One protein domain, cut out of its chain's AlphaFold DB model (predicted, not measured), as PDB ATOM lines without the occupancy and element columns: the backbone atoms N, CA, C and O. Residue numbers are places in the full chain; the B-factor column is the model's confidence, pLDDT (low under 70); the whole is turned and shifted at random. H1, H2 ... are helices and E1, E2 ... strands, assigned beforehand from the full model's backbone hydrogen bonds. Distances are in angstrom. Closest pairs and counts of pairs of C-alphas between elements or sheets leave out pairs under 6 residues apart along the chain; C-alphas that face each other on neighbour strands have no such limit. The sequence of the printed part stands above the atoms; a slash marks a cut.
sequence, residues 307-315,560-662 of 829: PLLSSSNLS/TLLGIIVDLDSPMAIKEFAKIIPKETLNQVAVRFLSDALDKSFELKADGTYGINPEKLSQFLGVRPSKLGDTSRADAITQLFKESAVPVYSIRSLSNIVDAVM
ATOM      1  N   PRO A 307      27.040 -82.143  89.329       81.12
ATOM      2  CA  PRO A 307      28.433 -82.552  89.460       81.12
ATOM      3  C   PRO A 307      29.241 -81.451  90.156       81.12
ATOM      4  O   PRO A 307      29.221 -80.294  89.728       81.12
ATOM      5  N   LEU A 308      29.961 -81.821  91.218       83.75
ATOM      6  CA  LEU A 308      30.862 -80.914  91.917       83.75
ATOM      7  C   LEU A 308      32.054 -80.580  91.018       83.75
ATOM      8  O   LEU A 308      32.869 -81.440  90.691       83.75
ATOM      9  N   LEU A 309      32.152 -79.313  90.632       87.00
ATOM     10  CA  LEU A 309      33.366 -78.755  90.050       87.00
ATOM     11  C   LEU A 309      34.256 -78.214  91.175       87.00
ATOM     12  O   LEU A 309      33.767 -77.764  92.217       87.00
ATOM     13  N   SER A 310      35.575 -78.261  90.973       88.25
ATOM     14  CA  SER A 310      36.502 -77.528  91.838       88.25
ATOM     15  C   SER A 310      36.202 -76.030  91.752       88.25
ATOM     16  O   SER A 310      35.692 -75.559  90.735       88.25
ATOM     17  N   SER A 311      36.536 -75.270  92.798       87.06
ATOM     18  CA  SER A 311      36.287 -73.823  92.822       87.06
ATOM     19  C   SER A 311      36.898 -73.109  91.616       87.06
ATOM     20  O   SER A 311      36.224 -72.299  90.995       87.06
ATOM     21  N   SER A 312      38.122 -73.485  91.226       87.81
ATOM     22  CA  SER A 312      38.808 -72.932  90.051       87.81
ATOM     23  C   SER A 312      38.092 -73.284  88.739       87.81
ATOM     24  O   SER A 312      37.808 -72.399  87.936       87.81
ATOM     25  N   ASN A 313      37.677 -74.545  88.550       90.38
ATOM     26  CA  ASN A 313      36.945 -74.954  87.343       90.38
ATOM     27  C   ASN A 313      35.563 -74.294  87.256       90.38
ATOM     28  O   ASN A 313      35.118 -73.936  86.170       90.38
ATOM     29  N   LEU A 314      34.871 -74.143  88.388       91.19
ATOM     30  CA  LEU A 314      33.579 -73.466  88.438       91.19
ATOM     31  C   LEU A 314      33.730 -71.968  88.157       91.19
ATOM     32  O   LEU A 314      32.947 -71.415  87.395       91.19
ATOM     33  N   SER A 315      34.752 -71.331  88.726       89.69
ATOM     34  CA  SER A 315      35.114 -69.949  88.429       89.69
ATOM     35  C   SER A 315      35.418 -69.725  86.951       89.69
ATOM     36  O   SER A 315      34.897 -68.777  86.367       89.69
ATOM     37  N   THR A 560      39.295 -66.042  92.135       78.62
ATOM     38  CA  THR A 560      38.600 -65.131  93.065       78.62
ATOM     39  C   THR A 560      37.131 -64.912  92.717       78.62
ATOM     40  O   THR A 560      36.366 -64.491  93.586       78.62
ATOM     41  N   LEU A 561      36.697 -65.237  91.493       81.31
ATOM     42  CA  LEU A 561      35.325 -64.982  91.042       81.31
ATOM     43  C   LEU A 561      34.294 -65.751  91.868       81.31
ATOM     44  O   LEU A 561      33.256 -65.192  92.218       81.31
ATOM     45  N   LEU A 562      34.589 -67.000  92.244       82.88
ATOM     46  CA  LEU A 562      33.668 -67.772  93.074       82.88
ATOM     47  C   LEU A 562      33.600 -67.204  94.491       82.88
ATOM     48  O   LEU A 562      32.514 -67.140  95.054       82.88
ATOM     49  N   GLY A 563      34.724 -66.736  95.043       82.19
ATOM     50  CA  GLY A 563      34.732 -66.033  96.327       82.19
ATOM     51  C   GLY A 563      33.810 -64.815  96.296       82.19
ATOM     52  O   GLY A 563      32.946 -64.670  97.152       82.19
ATOM     53  N   ILE A 564      33.892 -64.018  95.228       80.56
ATOM     54  CA  ILE A 564      33.042 -62.838  95.053       80.56
ATOM     55  C   ILE A 564      31.550 -63.198  94.935       80.56
ATOM     56  O   ILE A 564      30.717 -62.431  95.420       80.56
ATOM     57  N   ILE A 565      31.217 -64.338  94.317       80.06
ATOM     58  CA  ILE A 565      29.842 -64.859  94.227       80.06
ATOM     59  C   ILE A 565      29.338 -65.338  95.589       80.06
ATOM     60  O   ILE A 565      28.202 -65.058  95.967       80.06
ATOM     61  N   VAL A 566      30.176 -66.062  96.329       78.31
ATOM     62  CA  VAL A 566      29.851 -66.575  97.668       78.31
ATOM     63  C   VAL A 566      29.674 -65.430  98.672       78.31
ATOM     64  O   VAL A 566      28.869 -65.555  99.594       78.31
ATOM     65  N   ASP A 567      30.358 -64.308  98.448       85.44
ATOM     66  CA  ASP A 567      30.258 -63.074  99.233       85.44
ATOM     67  C   ASP A 567      29.157 -62.112  98.716       85.44
ATOM     68  O   ASP A 567      29.134 -60.920  99.048       85.44
ATOM     69  N   LEU A 568      28.231 -62.578  97.864       84.88
ATOM     70  CA  LEU A 568      27.034 -61.813  97.497       84.88
ATOM     71  C   LEU A 568      26.002 -61.887  98.630       84.88
ATOM     72  O   LEU A 568      25.068 -62.681  98.600       84.88
ATOM     73  N   ASP A 569      26.140 -60.997  99.612       88.38
ATOM     74  CA  ASP A 569      25.220 -60.905 100.757       88.38
ATOM     75  C   ASP A 569      23.884 -60.203 100.431       88.38
ATOM     76  O   ASP A 569      23.049 -60.019 101.316       88.38
ATOM     77  N   SER A 570      23.663 -59.783  99.179       92.75
ATOM     78  CA  SER A 570      22.436 -59.100  98.752       92.75
ATOM     79  C   SER A 570      21.563 -60.007  97.875       92.75
ATOM     80  O   SER A 570      22.030 -60.477  96.835       92.75
ATOM     81  N   PRO A 571      20.270 -60.200  98.198       94.06
ATOM     82  CA  PRO A 571      19.358 -60.961  97.344       94.06
ATOM     83  C   PRO A 571      19.163 -60.322  95.965       94.06
ATOM     84  O   PRO A 571      18.935 -61.042  94.995       94.06
ATOM     85  N   MET A 572      19.288 -58.996  95.841       94.06
ATOM     86  CA  MET A 572      19.270 -58.351  94.523       94.06
ATOM     87  C   MET A 572      20.486 -58.766  93.697       94.06
ATOM     88  O   MET A 572      20.339 -59.112  92.529       94.06
ATOM     89  N   ALA A 573      21.659 -58.828  94.326       93.56
ATOM     90  CA  ALA A 573      22.885 -59.219  93.648       93.56
ATOM     91  C   ALA A 573      22.815 -60.663  93.123       93.56
ATOM     92  O   ALA A 573      23.229 -60.955  92.007       93.56
ATOM     93  N   ILE A 574      22.188 -61.565  93.878       94.62
ATOM     94  CA  ILE A 574      21.941 -62.936  93.422       94.62
ATOM     95  C   ILE A 574      20.959 -62.995  92.243       94.62
ATOM     96  O   ILE A 574      21.162 -63.788  91.326       94.62
ATOM     97  N   LYS A 575      19.914 -62.158  92.225       95.56
ATOM     98  CA  LYS A 575      19.003 -62.067  91.069       95.56
ATOM     99  C   LYS A 575      19.721 -61.552  89.827       95.56
ATOM    100  O   LYS A 575      19.513 -62.089  88.748       95.56
ATOM    101  N   GLU A 576      20.555 -60.527  89.977       94.19
ATOM    102  CA  GLU A 576      21.394 -60.010  88.892       94.19
ATOM    103  C   GLU A 576      22.343 -61.096  88.378       94.19
ATOM    104  O   GLU A 576      22.400 -61.330  87.176       94.19
ATOM    105  N   PHE A 577      23.006 -61.828  89.280       94.44
ATOM    106  CA  PHE A 577      23.863 -62.962  88.931       94.44
ATOM    107  C   PHE A 577      23.109 -64.058  88.163       94.44
ATOM    108  O   PHE A 577      23.593 -64.554  87.149       94.44
ATOM    109  N   ALA A 578      21.896 -64.399  88.599       95.56
ATOM    110  CA  ALA A 578      21.059 -65.399  87.942       95.56
ATOM    111  C   ALA A 578      20.576 -64.976  86.542       95.56
ATOM    112  O   ALA A 578      20.256 -65.840  85.732       95.56
ATOM    113  N   LYS A 579      20.527 -63.669  86.238       95.31
ATOM    114  CA  LYS A 579      20.215 -63.177  84.884       95.31
ATOM    115  C   LYS A 579      21.376 -63.359  83.907       95.31
ATOM    116  O   LYS A 579      21.131 -63.545  82.720       95.31
ATOM    117  N   ILE A 580      22.615 -63.270  84.392       93.69
ATOM    118  CA  ILE A 580      23.818 -63.302  83.547       93.69
ATOM    119  C   ILE A 580      24.452 -64.690  83.428       93.69
ATOM    120  O   ILE A 580      25.257 -64.904  82.527       93.69
ATOM    121  N   ILE A 581      24.109 -65.632  84.310       94.12
ATOM    122  CA  ILE A 581      24.665 -66.988  84.306       94.12
ATOM    123  C   ILE A 581      23.578 -68.028  83.987       94.12
ATOM    124  O   ILE A 581      22.500 -67.986  84.583       94.12
ATOM    125  N   PRO A 582      23.861 -69.009  83.107       95.62
ATOM    126  CA  PRO A 582      22.992 -70.156  82.870       95.62
ATOM    127  C   PRO A 582      22.569 -70.882  84.152       95.62
ATOM    128  O   PRO A 582      23.351 -71.071  85.093       95.62
ATOM    129  N   LYS A 583      21.328 -71.376  84.169       95.00
ATOM    130  CA  LYS A 583      20.736 -72.030  85.344       95.00
ATOM    131  C   LYS A 583      21.535 -73.252  85.800       95.00
ATOM    132  O   LYS A 583      21.631 -73.524  86.993       95.00
ATOM    133  N   GLU A 584      22.145 -73.980  84.872       94.12
ATOM    134  CA  GLU A 584      22.981 -75.147  85.152       94.12
ATOM    135  C   GLU A 584      24.218 -74.773  85.975       94.12
ATOM    136  O   GLU A 584      24.587 -75.490  86.907       94.12
ATOM    137  N   THR A 585      24.852 -73.648  85.662       94.25
ATOM    138  CA  THR A 585      26.017 -73.148  86.404       94.25
ATOM    139  C   THR A 585      25.598 -72.542  87.724       94.25
ATOM    140  O   THR A 585      26.254 -72.787  88.734       94.25
ATOM    141  N   LEU A 586      24.450 -71.865  87.767       94.19
ATOM    142  CA  LEU A 586      23.861 -71.411  89.021       94.19
ATOM    143  C   LEU A 586      23.576 -72.583  89.976       94.19
ATOM    144  O   LEU A 586      23.853 -72.484  91.171       94.19
ATOM    145  N   ASN A 587      23.112 -73.727  89.458       92.38
ATOM    146  CA  ASN A 587      22.956 -74.955  90.245       92.38
ATOM    147  C   ASN A 587      24.298 -75.453  90.781       92.38
ATOM    148  O   ASN A 587      24.386 -75.824  91.947       92.38
ATOM    149  N   GLN A 588      25.351 -75.441  89.963       92.25
ATOM    150  CA  GLN A 588      26.693 -75.843  90.395       92.25
ATOM    151  C   GLN A 588      27.255 -74.903  91.469       92.25
ATOM    152  O   GLN A 588      27.847 -75.380  92.434       92.25
ATOM    153  N   VAL A 589      27.008 -73.594  91.358       93.00
ATOM    154  CA  VAL A 589      27.335 -72.599  92.391       93.00
ATOM    155  C   VAL A 589      26.570 -72.879  93.681       93.00
ATOM    156  O   VAL A 589      27.185 -72.949  94.742       93.00
ATOM    157  N   ALA A 590      25.257 -73.104  93.611       92.94
ATOM    158  CA  ALA A 590      24.435 -73.413  94.780       92.94
ATOM    159  C   ALA A 590      24.868 -74.724  95.466       92.94
ATOM    160  O   ALA A 590      24.944 -74.805  96.692       92.94
ATOM    161  N   VAL A 591      25.205 -75.745  94.677       90.62
ATOM    162  CA  VAL A 591      25.715 -77.032  95.166       90.62
ATOM    163  C   VAL A 591      27.094 -76.886  95.796       90.62
ATOM    164  O   VAL A 591      27.346 -77.453  96.860       90.62
ATOM    165  N   ARG A 592      27.980 -76.099  95.183       90.88
ATOM    166  CA  ARG A 592      29.297 -75.808  95.747       90.88
ATOM    167  C   ARG A 592      29.176 -75.041  97.059       90.88
ATOM    168  O   ARG A 592      29.820 -75.422  98.030       90.88
ATOM    169  N   PHE A 593      28.297 -74.043  97.115       91.19
ATOM    170  CA  PHE A 593      27.980 -73.311  98.337       91.19
ATOM    171  C   PHE A 593      27.474 -74.249  99.444       91.19
ATOM    172  O   PHE A 593      27.917 -74.155 100.585       91.19
ATOM    173  N   LEU A 594      26.588 -75.191  99.107       90.06
ATOM    174  CA  LEU A 594      26.092 -76.204 100.041       90.06
ATOM    175  C   LEU A 594      27.210 -77.135 100.538       90.06
ATOM    176  O   LEU A 594      27.263 -77.423 101.730       90.06
ATOM    177  N   SER A 595      28.113 -77.562  99.652       87.62
ATOM    178  CA  SER A 595      29.300 -78.344 100.023       87.62
ATOM    179  C   SER A 595      30.204 -77.564 100.976       87.62
ATOM    180  O   SER A 595      30.545 -78.068 102.037       87.62
ATOM    181  N   ASP A 596      30.521 -76.306 100.655       89.94
ATOM    182  CA  ASP A 596      31.370 -75.457 101.495       89.94
ATOM    183  C   ASP A 596      30.709 -75.172 102.860       89.94
ATOM    184  O   ASP A 596      31.394 -75.088 103.880       89.94
ATOM    185  N   ALA A 597      29.378 -75.036 102.903       90.25
ATOM    186  CA  ALA A 597      28.614 -74.888 104.140       90.25
ATOM    187  C   ALA A 597      28.662 -76.158 105.004       90.25
ATOM    188  O   ALA A 597      28.806 -76.057 106.224       90.25
ATOM    189  N   LEU A 598      28.566 -77.340 104.383       87.38
ATOM    190  CA  LEU A 598      28.731 -78.622 105.064       87.38
ATOM    191  C   LEU A 598      30.155 -78.755 105.611       87.38
ATOM    192  O   LEU A 598      30.307 -78.947 106.814       87.38
ATOM    193  N   ASP A 599      31.179 -78.538 104.789       87.94
ATOM    194  CA  ASP A 599      32.586 -78.656 105.183       87.94
ATOM    195  C   ASP A 599      32.940 -77.706 106.337       87.94
ATOM    196  O   ASP A 599      33.512 -78.122 107.343       87.94
ATOM    197  N   LYS A 600      32.519 -76.435 106.259       90.62
ATOM    198  CA  LYS A 600      32.750 -75.438 107.324       90.62
ATOM    199  C   LYS A 600      31.935 -75.690 108.592       90.62
ATOM    200  O   LYS A 600      32.219 -75.087 109.630       90.62
ATOM    201  N   SER A 601      30.906 -76.532 108.518       90.75
ATOM    202  CA  SER A 601      30.131 -76.932 109.691       90.75
ATOM    203  C   SER A 601      30.786 -78.062 110.483       90.75
ATOM    204  O   SER A 601      30.392 -78.284 111.627       90.75
ATOM    205  N   PHE A 602      31.796 -78.748 109.934       88.94
ATOM    206  CA  PHE A 602      32.573 -79.723 110.689       88.94
ATOM    207  C   PHE A 602      33.501 -79.029 111.683       88.94
ATOM    208  O   PHE A 602      34.313 -78.174 111.332       88.94
ATOM    209  N   GLU A 603      33.406 -79.438 112.941       90.00
ATOM    210  CA  GLU A 603      34.289 -78.993 114.008       90.00
ATOM    211  C   GLU A 603      34.975 -80.192 114.650       90.00
ATOM    212  O   GLU A 603      34.350 -81.225 114.915       90.00
ATOM    213  N   LEU A 604      36.266 -80.027 114.936       86.50
ATOM    214  CA  LEU A 604      36.974 -80.916 115.839       86.50
ATOM    215  C   LEU A 604      36.505 -80.599 117.261       86.50
ATOM    216  O   LEU A 604      36.762 -79.515 117.791       86.50
ATOM    217  N   LYS A 605      35.782 -81.531 117.872       82.75
ATOM    218  CA  LYS A 605      35.354 -81.419 119.264       82.75
ATOM    219  C   LYS A 605      36.552 -81.596 120.197       82.75
ATOM    220  O   LYS A 605      37.577 -82.166 119.830       82.75
ATOM    221  N   ALA A 606      36.401 -81.146 121.444       79.94
ATOM    222  CA  ALA A 606      37.441 -81.256 122.473       79.94
ATOM    223  C   ALA A 606      37.881 -82.707 122.765       79.94
ATOM    224  O   ALA A 606      38.960 -82.923 123.304       79.94
ATOM    225  N   ASP A 607      37.054 -83.692 122.409       76.38
ATOM    226  CA  ASP A 607      37.339 -85.125 122.531       76.38
ATOM    227  C   ASP A 607      38.136 -85.704 121.341       76.38
ATOM    228  O   ASP A 607      38.386 -86.906 121.297       76.38
ATOM    229  N   GLY A 608      38.539 -84.866 120.378       74.56
ATOM    230  CA  GLY A 608      39.262 -85.278 119.174       74.56
ATOM    231  C   GLY A 608      38.374 -85.885 118.084       74.56
ATOM    232  O   GLY A 608      38.890 -86.307 117.051       74.56
ATOM    233  N   THR A 609      37.050 -85.928 118.274       75.12
ATOM    234  CA  THR A 609      36.118 -86.400 117.245       75.12
ATOM    235  C   THR A 609      35.693 -85.261 116.322       75.12
ATOM    236  O   THR A 609      35.446 -84.137 116.762       75.12
ATOM    237  N   TYR A 610      35.575 -85.545 115.025       75.31
ATOM    238  CA  TYR A 610      34.926 -84.631 114.090       75.31
ATOM    239  C   TYR A 610      33.414 -84.799 114.196       75.31
ATOM    240  O   TYR A 610      32.888 -85.913 114.141       75.31
ATOM    241  N   GLY A 611      32.700 -83.691 114.359       79.38
ATOM    242  CA  GLY A 611      31.247 -83.680 114.329       79.38
ATOM    243  C   GLY A 611      30.724 -82.423 113.663       79.38
ATOM    244  O   GLY A 611      31.384 -81.388 113.648       79.38
ATOM    245  N   ILE A 612      29.518 -82.514 113.123       84.38
ATOM    246  CA  ILE A 612      28.868 -81.373 112.487       84.38
ATOM    247  C   ILE A 612      28.228 -80.496 113.551       84.38
ATOM    248  O   ILE A 612      27.484 -80.977 114.407       84.38
ATOM    249  N   ASN A 613      28.493 -79.201 113.475       90.38
ATOM    250  CA  ASN A 613      27.817 -78.198 114.268       90.38
ATOM    251  C   ASN A 613      26.542 -77.741 113.523       90.38
ATOM    252  O   ASN A 613      26.638 -76.997 112.541       90.38
ATOM    253  N   PRO A 614      25.337 -78.162 113.964       86.94
ATOM    254  CA  PRO A 614      24.085 -77.834 113.277       86.94
ATOM    255  C   PRO A 614      23.767 -76.333 113.315       86.94
ATOM    256  O   PRO A 614      23.078 -75.825 112.427       86.94
ATOM    257  N   GLU A 615      24.270 -75.606 114.315       89.88
ATOM    258  CA  GLU A 615      24.088 -74.159 114.410       89.88
ATOM    259  C   GLU A 615      24.928 -73.444 113.359       89.88
ATOM    260  O   GLU A 615      24.381 -72.631 112.616       89.88
ATOM    261  N   LYS A 616      26.208 -73.818 113.214       90.88
ATOM    262  CA  LYS A 616      27.063 -73.309 112.133       90.88
ATOM    263  C   LYS A 616      26.502 -73.653 110.762       90.88
ATOM    264  O   LYS A 616      26.429 -72.773 109.913       90.88
ATOM    265  N   LEU A 617      26.050 -74.891 110.554       89.62
ATOM    266  CA  LEU A 617      25.423 -75.292 109.292       89.62
ATOM    267  C   LEU A 617      24.186 -74.431 108.993       89.62
ATOM    268  O   LEU A 617      24.049 -73.891 107.901       89.62
ATOM    269  N   SER A 618      23.307 -74.241 109.982       88.25
ATOM    270  CA  SER A 618      22.116 -73.394 109.836       88.25
ATOM    271  C   SER A 618      22.458 -71.931 109.559       88.25
ATOM    272  O   SER A 618      21.736 -71.283 108.803       88.25
ATOM    273  N   GLN A 619      23.530 -71.412 110.163       88.69
ATOM    274  CA  GLN A 619      24.032 -70.061 109.912       88.69
ATOM    275  C   GLN A 619      24.591 -69.927 108.492       88.69
ATOM    276  O   GLN A 619      24.221 -69.000 107.778       88.69
ATOM    277  N   PHE A 620      25.422 -70.876 108.046       88.50
ATOM    278  CA  PHE A 620      25.978 -70.878 106.692       88.50
ATOM    279  C   PHE A 620      24.911 -71.033 105.613       88.50
ATOM    280  O   PHE A 620      25.034 -70.427 104.557       88.50
ATOM    281  N   LEU A 621      23.855 -71.802 105.876       88.38
ATOM    282  CA  LEU A 621      22.732 -71.984 104.954       88.38
ATOM    283  C   LEU A 621      21.698 -70.851 105.021       88.38
ATOM    284  O   LEU A 621      20.665 -70.938 104.361       88.38
ATOM    285  N   GLY A 622      21.926 -69.821 105.843       84.06
ATOM    286  CA  GLY A 622      20.984 -68.713 105.999       84.06
ATOM    287  C   GLY A 622      19.644 -69.124 106.624       84.06
ATOM    288  O   GLY A 622      18.673 -68.380 106.557       84.06
ATOM    289  N   VAL A 623      19.555 -70.312 107.229       85.56
ATOM    290  CA  VAL A 623      18.348 -70.775 107.933       85.56
ATOM    291  C   VAL A 623      18.213 -70.060 109.275       85.56
ATOM    292  O   VAL A 623      17.103 -69.773 109.722       85.56
ATOM    293  N   ARG A 624      19.346 -69.767 109.918       83.75
ATOM    294  CA  ARG A 624      19.428 -68.915 111.105       83.75
ATOM    295  C   ARG A 624      20.312 -67.707 110.792       83.75
ATOM    296  O   ARG A 624      21.354 -67.891 110.168       83.75
ATOM    297  N   PRO A 625      19.945 -66.496 111.234       75.50
ATOM    298  CA  PRO A 625      20.812 -65.338 111.075       75.50
ATOM    299  C   PRO A 625      22.113 -65.540 111.870       75.50
ATOM    300  O   PRO A 625      22.103 -66.097 112.971       75.50
ATOM    301  N   SER A 626      23.238 -65.106 111.299       74.69
ATOM    302  CA  SER A 626      24.576 -65.195 111.909       74.69
ATOM    303  C   SER A 626      24.704 -64.285 113.140       74.69
ATOM    304  O   SER A 626      25.365 -64.633 114.119       74.69
ATOM    305  N   LYS A 627      24.033 -63.128 113.101       80.81
ATOM    306  CA  LYS A 627      23.904 -62.125 114.165       80.81
ATOM    307  C   LYS A 627      22.467 -61.601 114.178       80.81
ATOM    308  O   LYS A 627      21.829 -61.542 113.128       80.81
ATOM    309  N   LEU A 628      21.947 -61.205 115.345       68.19
ATOM    310  CA  LEU A 628      20.638 -60.540 115.417       68.19
ATOM    311  C   LEU A 628      20.638 -59.310 114.487       68.19
ATOM    312  O   LEU A 628      21.421 -58.391 114.700       68.19
ATOM    313  N   GLY A 629      19.771 -59.315 113.470       68.44
ATOM    314  CA  GLY A 629      19.617 -58.223 112.498       68.44
ATOM    315  C   GLY A 629      20.295 -58.430 111.137       68.44
ATOM    316  O   GLY A 629      19.983 -57.689 110.212       68.44
ATOM    317  N   ASP A 630      21.155 -59.439 110.969       76.62
ATOM    318  CA  ASP A 630      21.817 -59.736 109.686       76.62
ATOM    319  C   ASP A 630      20.971 -60.720 108.853       76.62
ATOM    320  O   ASP A 630      21.229 -61.928 108.813       76.62
ATOM    321  N   THR A 631      19.874 -60.222 108.268       84.12
ATOM    322  CA  THR A 631      18.971 -61.023 107.419       84.12
ATOM    323  C   THR A 631      19.351 -60.990 105.943       84.12
ATOM    324  O   THR A 631      18.960 -61.893 105.210       84.12
ATOM    325  N   SER A 632      20.147 -60.009 105.501       86.44
ATOM    326  CA  SER A 632      20.478 -59.828 104.081       86.44
ATOM    327  C   SER A 632      21.154 -61.063 103.497       86.44
ATOM    328  O   SER A 632      20.731 -61.556 102.452       86.44
ATOM    329  N   ARG A 633      22.121 -61.640 104.220       85.25
ATOM    330  CA  ARG A 633      22.803 -62.863 103.791       85.25
ATOM    331  C   ARG A 633      21.863 -64.068 103.729       85.25
ATOM    332  O   ARG A 633      21.926 -64.853 102.788       85.25
ATOM    333  N   ALA A 634      20.976 -64.216 104.712       87.38
ATOM    334  CA  ALA A 634      19.983 -65.289 104.726       87.38
ATOM    335  C   ALA A 634      19.012 -65.187 103.537       87.38
ATOM    336  O   ALA A 634      18.702 -66.192 102.889       87.38
ATOM    337  N   ASP A 635      18.588 -63.965 103.214       90.44
ATOM    338  CA  ASP A 635      17.739 -63.680 102.063       90.44
ATOM    339  C   ASP A 635      18.488 -63.918 100.748       90.44
ATOM    340  O   ASP A 635      17.920 -64.501  99.827       90.44
ATOM    341  N   ALA A 636      19.770 -63.552 100.666       91.56
ATOM    342  CA  ALA A 636      20.615 -63.811  99.503       91.56
ATOM    343  C   ALA A 636      20.791 -65.312  99.242       91.56
ATOM    344  O   ALA A 636      20.583 -65.773  98.122       91.56
ATOM    345  N   ILE A 637      21.070 -66.099 100.280       90.50
ATOM    346  CA  ILE A 637      21.182 -67.558 100.174       90.50
ATOM    347  C   ILE A 637      19.838 -68.177  99.774       90.50
ATOM    348  O   ILE A 637      19.774 -69.028  98.888       90.50
ATOM    349  N   THR A 638      18.739 -67.721 100.381       90.06
ATOM    350  CA  THR A 638      17.388 -68.167 100.009       90.06
ATOM    351  C   THR A 638      17.095 -67.855  98.542       90.06
ATOM    352  O   THR A 638      16.535 -68.684  97.827       90.06
ATOM    353  N   GLN A 639      17.502 -66.673  98.084       93.94
ATOM    354  CA  GLN A 639      17.352 -66.235  96.707       93.94
ATOM    355  C   GLN A 639      18.238 -67.050  95.751       93.94
ATOM    356  O   GLN A 639      17.763 -67.405  94.676       93.94
ATOM    357  N   LEU A 640      19.456 -67.438  96.151       93.38
ATOM    358  CA  LEU A 640      20.351 -68.303  95.366       93.38
ATOM    359  C   LEU A 640      19.704 -69.660  95.135       93.38
ATOM    360  O   LEU A 640      19.603 -70.123  94.002       93.38
ATOM    361  N   PHE A 641      19.199 -70.265  96.207       91.44
ATOM    362  CA  PHE A 641      18.535 -71.551  96.106       91.44
ATOM    363  C   PHE A 641      17.211 -71.469  95.342       91.44
ATOM    364  O   PHE A 641      16.885 -72.406  94.625       91.44
ATOM    365  N   LYS A 642      16.483 -70.349  95.423       92.81
ATOM    366  CA  LYS A 642      15.251 -70.123  94.654       92.81
ATOM    367  C   LYS A 642      15.495 -70.008  93.145       92.81
ATOM    368  O   LYS A 642      14.700 -70.544  92.379       92.81
ATOM    369  N   GLU A 643      16.530 -69.278  92.729       94.25
ATOM    370  CA  GLU A 643      16.873 -69.151  91.303       94.25
ATOM    371  C   GLU A 643      17.535 -70.434  90.772       94.25
ATOM    372  O   GLU A 643      17.351 -70.815  89.613       94.25
ATOM    373  N   SER A 644      18.248 -71.158  91.638       91.94
ATOM    374  CA  SER A 644      18.708 -72.510  91.335       91.94
ATOM    375  C   SER A 644      17.534 -73.504  91.281       91.94
ATOM    376  O   SER A 644      16.481 -73.313  91.881       91.94
ATOM    377  N   ALA A 645      17.712 -74.631  90.602       87.25
ATOM    378  CA  ALA A 645      16.796 -75.768  90.654       87.25
ATOM    379  C   ALA A 645      16.884 -76.556  91.979       87.25
ATOM    380  O   ALA A 645      16.266 -77.613  92.098       87.25
ATOM    381  N   VAL A 646      17.655 -76.085  92.967       83.75
ATOM    382  CA  VAL A 646      17.822 -76.761  94.255       83.75
ATOM    383  C   VAL A 646      16.647 -76.420  95.176       83.75
ATOM    384  O   VAL A 646      16.502 -75.272  95.597       83.75
ATOM    385  N   PRO A 647      15.801 -77.390  95.555       78.19
ATOM    386  CA  PRO A 647      14.650 -77.116  96.406       78.19
ATOM    387  C   PRO A 647      15.082 -76.608  97.792       78.19
ATOM    388  O   PRO A 647      15.642 -77.349  98.599       78.19
ATOM    389  N   VAL A 648      14.736 -75.356  98.114       76.50
ATOM    390  CA  VAL A 648      14.997 -74.705  99.421       76.50
ATOM    391  C   VAL A 648      14.504 -75.557 100.601       76.50
ATOM    392  O   VAL A 648      15.121 -75.597 101.670       76.50
ATOM    393  N   TYR A 649      13.392 -76.279 100.414       75.75
ATOM    394  CA  TYR A 649      12.837 -77.179 101.426       75.75
ATOM    395  C   TYR A 649      13.810 -78.293 101.830       75.75
ATOM    396  O   TYR A 649      13.876 -78.652 103.010       75.75
ATOM    397  N   SER A 650      14.605 -78.800 100.886       75.31
ATOM    398  CA  SER A 650      15.577 -79.865 101.134       75.31
ATOM    399  C   SER A 650      16.685 -79.403 102.072       75.31
ATOM    400  O   SER A 650      17.111 -80.170 102.925       75.31
ATOM    401  N   ILE A 651      17.064 -78.127 102.014       78.00
ATOM    402  CA  ILE A 651      18.142 -77.541 102.821       78.00
ATOM    403  C   ILE A 651      17.714 -77.375 104.280       78.00
ATOM    404  O   ILE A 651      18.429 -77.781 105.197       78.00
ATOM    405  N   ARG A 652      16.506 -76.842 104.510       81.81
ATOM    406  CA  ARG A 652      15.929 -76.754 105.864       81.81
ATOM    407  C   ARG A 652      15.697 -78.140 106.457       81.81
ATOM    408  O   ARG A 652      15.996 -78.364 107.625       81.81
ATOM    409  N   SER A 653      15.196 -79.069 105.642       82.88
ATOM    410  CA  SER A 653      14.998 -80.459 106.052       82.88
ATOM    411  C   SER A 653      16.323 -81.116 106.419       82.88
ATOM    412  O   SER A 653      16.408 -81.719 107.480       82.88
ATOM    413  N   LEU A 654      17.372 -80.927 105.613       82.19
ATOM    414  CA  LEU A 654      18.710 -81.438 105.891       82.19
ATOM    415  C   LEU A 654      19.252 -80.887 107.211       82.19
ATOM    416  O   LEU A 654      19.677 -81.671 108.048       82.19
ATOM    417  N   SER A 655      19.181 -79.572 107.436       83.81
ATOM    418  CA  SER A 655      19.636 -78.979 108.701       83.81
ATOM    419  C   SER A 655      18.885 -79.556 109.910       83.81
ATOM    420  O   SER A 655      19.500 -79.953 110.900       83.81
ATOM    421  N   ASN A 656      17.561 -79.711 109.804       84.44
ATOM    422  CA  ASN A 656      16.745 -80.316 110.857       84.44
ATOM    423  C   ASN A 656      17.074 -81.802 111.082       84.44
ATOM    424  O   ASN A 656      17.062 -82.264 112.221       84.44
ATOM    425  N   ILE A 657      17.372 -82.552 110.015       83.50
ATOM    426  CA  ILE A 657      17.808 -83.954 110.089       83.50
ATOM    427  C   ILE A 657      19.172 -84.039 110.776       83.50
ATOM    428  O   ILE A 657      19.335 -84.845 111.686       83.50
ATOM    429  N   VAL A 658      20.129 -83.186 110.399       83.19
ATOM    430  CA  VAL A 658      21.454 -83.109 111.034       83.19
ATOM    431  C   VAL A 658      21.316 -82.799 112.522       83.19
ATOM    432  O   VAL A 658      21.885 -83.511 113.346       83.19
ATOM    433  N   ASP A 659      20.515 -81.798 112.887       83.69
ATOM    434  CA  ASP A 659      20.244 -81.451 114.286       83.69
ATOM    435  C   ASP A 659      19.610 -82.629 115.051       83.69
ATOM    436  O   ASP A 659      20.030 -82.954 116.162       83.69
ATOM    437  N   ALA A 660      18.654 -83.340 114.444       81.44
ATOM    438  CA  ALA A 660      18.036 -84.528 115.035       81.44
ATOM    439  C   ALA A 660      19.043 -85.676 115.255       81.44
ATOM    440  O   ALA A 660      19.097 -86.254 116.344       81.44
ATOM    441  N   VAL A 661      19.880 -85.988 114.259       81.56
ATOM    442  CA  VAL A 661      20.913 -87.033 114.372       81.56
ATOM    443  C   VAL A 661      21.937 -86.669 115.448       81.56
ATOM    444  O   VAL A 661      22.266 -87.516 116.280       81.56
ATOM    445  N   MET A 662      22.390 -85.409 115.478       78.31
ATOM    446  CA  MET A 662      23.410 -84.925 116.416       78.31
ATOM    447  C   MET A 662      22.890 -84.765 117.852       78.31
ATOM    448  O   MET A 662      23.661 -84.924 118.802       78.31
TER     449      MET A 662
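Overview. This is residues 307 to 315 and 560 to 662 of the 829 residues of an uncharacterized protein of Flavobacteriaceae bacterium (UniProt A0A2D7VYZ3). A long helix, H4, runs along the longest axis into the small strand hairpin E1 and E2, with shorter helices packed round it: H1 on residues 585 to 592, H6 on residues 583 to 590 with H3 beside H6, and H5 on residues 597 to 601. H2 packs on H1, and H7 lies alongside H5. The 112 printed residues hold, in order, H1, H2, H3, H4, E1, E2, H5, H6 and H7; the class is mostly helix, and the two-strand sheet is antiparallel. The whole is compact, with a radius of gyration of the C-alphas of 14.3 A and spans of 46 by 32 by 24 A.

Along the chain. Find C-alpha 311 at (36.287, -73.823, 92.822), where H1, residues 311 to 315, begins. After the cut come H2, residues 560 to 566, and H3, residues 571 to 580, 14.7 A long. From C-alpha 583 at (20.736, -72.030, 85.344), H4 runs 26.6 A to residue 601. Then read E1, 602 to 604, E2, 610 to 612, H5, 614 to 620, H6, 632 to 643, 16.2 A, and H7, 648 to 662, 21.5 A, ending at C-alpha 662 at (23.410, -84.925, 116.416).

Arrangement. H4 touches H6 at a steep tilt of 45 degrees, closest at the C-alphas of Ala 590 and Phe 641, 6.3 A. H6 touches H3, closest at C-alphas 636 and 571, 3.8 A. H5 touches H7, closest at C-alphas 614 and 659, 5.4 A; H4 and H7 are apart. In the hairpin, N 603 and O 611 are 2.9 A apart, within hydrogen-bond range. In H1 to H7 every O i to N i+4 pair is within range.

Size, cuts and confidence. Residues 316 to 559 are not printed; C-alphas 315 and 560 are 7.5 A apart across the cut. The link H5 to H6 is long, and its residues 628 to 629 have pLDDT under 70.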